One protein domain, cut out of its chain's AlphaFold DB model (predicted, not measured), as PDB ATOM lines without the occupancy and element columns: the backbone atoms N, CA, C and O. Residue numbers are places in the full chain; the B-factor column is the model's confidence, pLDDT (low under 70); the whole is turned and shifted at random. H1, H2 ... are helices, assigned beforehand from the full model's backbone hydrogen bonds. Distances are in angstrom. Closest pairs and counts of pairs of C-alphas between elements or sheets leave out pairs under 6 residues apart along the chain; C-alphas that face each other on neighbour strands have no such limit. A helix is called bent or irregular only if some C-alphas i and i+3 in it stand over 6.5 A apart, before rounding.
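Overview. This is residues 88 to 127 of the 127 residues of the protein "Pribosyltran domain-containing protein" of archaeon (UniProt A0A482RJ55). This is a piece with little regular structure: a long looping stretch, residues 88 to 110, folds back on itself, and short helix H1 follows it, with the small turn H2 near the chain's end. The printed part has 40 residues with two named helices, H1 then H2, and no named strand; its class is all helix, with under half of the residues in named elements. It is compact, with a radius of gyration of the C-alphas of 10.1 A, and only just flat, spanning 30 by 20 by 10 A.

Along the chain. Find C-alpha 111 at (207.869, 228.522, 302.634); from there H1, residues 111 to 119, runs 12.5 A to C-alpha 119 at (215.781, 224.763, 311.564). Next look at H2, residues 122 to 125, ending at C-alpha 125 at (220.910, 230.154, 321.557); it is irregular, but only just: C-alphas 122 and 125 are 6.6 A apart.

Arrangement. H1 and H2 meet only through their tight link of 2 residues. In H1 every O i to N i+4 pair is within hydrogen-bond range; H2 is too short for such a pair, and its 1 pair of O i to N i+3 is not within range. Before H1, look for residues 89 to 90 in a short antiparallel pairing with residues 107 to 108.

Size, cuts and confidence. The C-alphas farthest apart, of Ile 108 and Asn 127, are 30.3 A apart. The printed part has no cut. Residues 123 to 127 have pLDDT under 70.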
ATOM      1  N   PHE A  88     199.075 231.331 307.276       96.44
ATOM      2  CA  PHE A  88     199.900 231.551 308.457       96.44
ATOM      3  C   PHE A  88     200.413 232.996 308.443       96.44
ATOM      4  O   PHE A  88     201.055 233.414 307.478       96.44
ATOM      5  N   ILE A  89     200.086 233.755 309.489       97.75
ATOM      6  CA  ILE A  89     200.371 235.188 309.593       97.75
ATOM      7  C   ILE A  89     201.436 235.412 310.661       97.75
ATOM      8  O   ILE A  89     201.392 234.781 311.713       97.75
ATOM      9  N   VAL A  90     202.361 236.322 310.379       97.81
ATOM     10  CA  VAL A  90     203.412 236.782 311.292       97.81
ATOM     11  C   VAL A  90     203.454 238.310 311.317       97.81
ATOM     12  O   VAL A  90     202.879 238.968 310.441       97.81
ATOM     13  N   GLY A  91     204.165 238.869 312.292       97.31
ATOM     14  CA  GLY A  91     204.273 240.307 312.499       97.31
ATOM     15  C   GLY A  91     203.160 240.870 313.371       97.31
ATOM     16  O   GLY A  91     202.179 240.202 313.680       97.31
ATOM     17  N   TYR A  92     203.330 242.113 313.813       97.19
ATOM     18  CA  TYR A  92     202.445 242.777 314.768       97.19
ATOM     19  C   TYR A  92     202.244 241.941 316.049       97.19
ATOM     20  O   TYR A  92     201.123 241.676 316.475       97.19
ATOM     21  N   ASN A  93     203.357 241.501 316.647       95.38
ATOM     22  CA  ASN A  93     203.453 240.547 317.762       95.38
ATOM     23  C   ASN A  93     203.058 239.093 317.467       95.38
ATOM     24  O   ASN A  93     203.313 238.244 318.320       95.38
ATOM     25  N   MET A  94     202.514 238.778 316.290       96.50
ATOM     26  CA  MET A  94     202.319 237.392 315.861       96.50
ATOM     27  C   MET A  94     203.648 236.804 315.398       96.50
ATOM     28  O   MET A  94     204.449 237.491 314.756       96.50
ATOM     29  N   ASP A  95     203.879 235.534 315.699       95.69
ATOM     30  CA  ASP A  95     205.185 234.919 315.510       95.69
ATOM     31  C   ASP A  95     205.140 233.580 314.778       95.69
ATOM     32  O   ASP A  95     204.106 232.920 314.647       95.69
ATOM     33  N   TYR A  96     206.318 233.185 314.308       95.44
ATOM     34  CA  TYR A  96     206.621 231.805 313.971       95.44
ATOM     35  C   TYR A  96     207.905 231.412 314.702       95.44
ATOM     36  O   TYR A  96     208.976 231.920 314.375       95.44
ATOM     37  N   ASN A  97     207.802 230.525 315.696       94.62
ATOM     38  CA  ASN A  97     208.915 230.122 316.566       94.62
ATOM     39  C   ASN A  97     209.645 231.324 317.199       94.62
ATOM     40  O   ASN A  97     210.874 231.403 317.154       94.62
ATOM     41  N   GLU A  98     208.883 232.267 317.762       94.06
ATOM     42  CA  GLU A  98     209.359 233.529 318.354       94.06
ATOM     43  C   GLU A  98     209.983 234.537 317.375       94.06
ATOM     44  O   GLU A  98     210.365 235.637 317.779       94.06
ATOM     45  N   ALA A  99     210.060 234.219 316.082       94.50
ATOM     46  CA  ALA A  99     210.502 235.163 315.064       94.50
ATOM     47  C   ALA A  99     209.382 236.124 314.647       94.50
ATOM     48  O   ALA A  99     208.200 235.800 314.740       94.50
ATOM     49  N   TYR A 100     209.779 237.282 314.109       95.81
ATOM     50  CA  TYR A 100     208.918 238.287 313.470       95.81
ATOM     51  C   TYR A 100     208.001 239.117 314.386       95.81
ATOM     52  O   TYR A 100     207.295 239.986 313.876       95.81
ATOM     53  N   ARG A 101     208.012 238.925 315.715       95.75
ATOM     54  CA  ARG A 101     207.160 239.701 316.648       95.75
ATOM     55  C   ARG A 101     207.342 241.218 316.529       95.75
ATOM     56  O   ARG A 101     206.386 241.967 316.712       95.75
ATOM     57  N   ASP A 102     208.560 241.651 316.227       95.69
ATOM     58  CA  ASP A 102     209.004 243.043 316.145       95.69
ATOM     59  C   ASP A 102     208.605 243.754 314.840       95.69
ATOM     60  O   ASP A 102     208.717 244.979 314.738       95.69
ATOM     61  N   MET A 103     208.084 243.027 313.848       97.25
ATOM     62  CA  MET A 103     207.585 243.634 312.616       97.25
ATOM     63  C   MET A 103     206.308 244.445 312.867       97.25
ATOM     64  O   MET A 103     205.352 243.963 313.465       97.25
ATOM     65  N   SER A 104     206.231 245.661 312.325       96.88
ATOM     66  CA  SER A 104     205.061 246.545 312.494       96.88
ATOM     67  C   SER A 104     203.878 246.230 311.566       96.88
ATOM     68  O   SER A 104     202.852 246.907 311.627       96.88
ATOM     69  N   HIS A 105     204.009 245.234 310.690       97.19
ATOM     70  CA  HIS A 105     203.007 244.873 309.689       97.19
ATOM     71  C   HIS A 105     202.642 243.396 309.795       97.19
ATOM     72  O   HIS A 105     203.503 242.569 310.078       97.19
ATOM     73  N   LEU A 106     201.383 243.072 309.495       97.94
ATOM     74  CA  LEU A 106     200.930 241.696 309.313       97.94
ATOM     75  C   LEU A 106     201.357 241.193 307.932       97.94
ATOM     76  O   LEU A 106     201.113 241.860 306.924       97.94
ATOM     77  N   CYS A 107     201.980 240.021 307.875       97.81
ATOM     78  CA  CYS A 107     202.473 239.410 306.642       97.81
ATOM     79  C   CYS A 107     202.151 237.913 306.600       97.81
ATOM     80  O   CYS A 107     202.053 237.259 307.634       97.81
ATOM     81  N   ILE A 108     202.020 237.360 305.394       98.19
ATOM     82  CA  ILE A 108     201.978 235.907 305.189       98.19
ATOM     83  C   ILE A 108     203.423 235.414 305.126       98.19
ATOM     84  O   ILE A 108     204.203 235.917 304.316       98.19
ATOM     85  N   ILE A 109     203.779 234.437 305.961       97.69
ATOM     86  CA  ILE A 109     205.113 233.828 305.914       97.69
ATOM     87  C   ILE A 109     205.242 232.925 304.675       97.69
ATOM     88  O   ILE A 109     204.335 232.151 304.355       97.69
ATOM     89  N   ASN A 110     206.363 233.032 303.962       97.56
ATOM     90  CA  ASN A 110     206.663 232.193 302.803       97.56
ATOM     91  C   ASN A 110     207.276 230.839 303.222       97.56
ATOM     92  O   ASN A 110     207.762 230.700 304.349       97.56
ATOM     93  N   PRO A 111     207.293 229.831 302.329       97.44
ATOM     94  CA  PRO A 111     207.869 228.522 302.634       97.44
ATOM     95  C   PRO A 111     209.332 228.575 303.088       97.44
ATOM     96  O   PRO A 111     209.714 227.848 304.002       97.44
ATOM     97  N   GLU A 112     210.143 229.457 302.499       97.31
ATOM     98  CA  GLU A 112     211.555 229.606 302.864       97.31
ATOM     99  C   GLU A 112     211.716 230.127 304.299       97.31
ATOM    100  O   GLU A 112     212.563 229.627 305.038       97.31
ATOM    101  N   GLY A 113     210.880 231.084 304.720       95.69
ATOM    102  CA  GLY A 113     210.863 231.592 306.092       95.69
ATOM    103  C   GLY A 113     210.438 230.525 307.100       95.69
ATOM    104  O   GLY A 113     211.077 230.378 308.142       95.69
ATOM    105  N   ILE A 114     209.415 229.728 306.764       95.81
ATOM    106  CA  ILE A 114     208.982 228.588 307.588       95.81
ATOM    107  C   ILE A 114     210.149 227.616 307.795       95.81
ATOM    108  O   ILE A 114     210.476 227.275 308.928       95.81
ATOM    109  N   GLU A 115     210.804 227.178 306.719       96.62
ATOM    110  CA  GLU A 115     211.879 226.185 306.821       96.62
ATOM    111  C   GLU A 115     213.107 226.732 307.568       96.62
ATOM    112  O   GLU A 115     213.720 226.032 308.382       96.62
ATOM    113  N   TYR A 116     213.433 228.010 307.360       95.25
ATOM    114  CA  TYR A 116     214.535 228.667 308.055       95.25
ATOM    115  C   TYR A 116     214.325 228.684 309.573       95.25
ATOM    116  O   TYR A 116     215.155 228.164 310.318       95.25
ATOM    117  N   PHE A 117     213.194 229.209 310.051       94.62
ATOM    118  CA  PHE A 117     212.930 229.342 311.490       94.62
ATOM    119  C   PHE A 117     212.508 228.035 312.165       94.62
ATOM    120  O   PHE A 117     212.530 227.926 313.392       94.62
ATOM    121  N   LYS A 118     212.168 227.006 311.385       93.12
ATOM    122  CA  LYS A 118     212.036 225.633 311.879       93.12
ATOM    123  C   LYS A 118     213.394 225.002 312.197       93.12
ATOM    124  O   LYS A 118     213.500 224.263 313.170       93.12
ATOM    125  N   SER A 119     214.417 225.287 311.389       92.19
ATOM    126  CA  SER A 119     215.781 224.763 311.564       92.19
ATOM    127  C   SER A 119     216.675 225.644 312.450       92.19
ATOM    128  O   SER A 119     217.636 225.139 313.026       92.19
ATOM    129  N   HIS A 120     216.336 226.928 312.609       90.31
ATOM    130  CA  HIS A 120     217.076 227.920 313.399       90.31
ATOM    131  C   HIS A 120     216.158 228.612 314.425       90.31
ATOM    132  O   HIS A 120     215.869 229.805 314.296       90.31
ATOM    133  N   PRO A 121     215.650 227.889 315.436       83.50
ATOM    134  CA  PRO A 121     214.788 228.491 316.445       83.50
ATOM    135  C   PRO A 121     215.558 229.544 317.254       83.50
ATOM    136  O   PRO A 121     216.633 229.261 317.785       83.50
ATOM    137  N   ILE A 122     214.985 230.746 317.392       82.38
ATOM    138  CA  ILE A 122     215.623 231.886 318.078       82.38
ATOM    139  C   ILE A 122     216.011 231.533 319.523       82.38
ATOM    140  O   ILE A 122     217.058 231.950 320.014       82.38
ATOM    141  N   LEU A 123     215.210 230.700 320.192       67.88
ATOM    142  CA  LEU A 123     215.444 230.300 321.580       67.88
ATOM    143  C   LEU A 123     216.553 229.248 321.768       67.88
ATOM    144  O   LEU A 123     216.989 229.047 322.897       67.88
ATOM    145  N   ALA A 124     217.058 228.591 320.714       59.78
ATOM    146  CA  ALA A 124     218.105 227.570 320.874       59.78
ATOM    147  C   ALA A 124     219.496 228.137 321.221       59.78
ATOM    148  O   ALA A 124     220.397 227.368 321.549       59.78
ATOM    149  N   GLY A 125     219.675 229.462 321.171       50.12
ATOM    150  CA  GLY A 125     220.910 230.154 321.557       50.12
ATOM    151  C   GLY A 125     220.884 230.818 322.939       50.12
ATOM    152  O   GLY A 125     221.848 231.492 323.287       50.12
ATOM    153  N   LEU A 126     219.801 230.667 323.710       48.59
ATOM    154  CA  LEU A 126     219.634 231.266 325.040       48.59
ATOM    155  C   LEU A 126     219.713 230.186 326.134       48.59
ATOM    156  O   LEU A 126     218.730 229.928 326.824       48.59
ATOM    157  N   ASN A 127     220.879 229.547 326.262       42.12
ATOM    158  CA  ASN A 127     221.275 228.766 327.440       42.12
ATOM    159  C   ASN A 127     222.531 229.380 328.054       42.12
ATOM    160  O   ASN A 127     223.485 229.623 327.280       42.12
TER     161      ASN A 127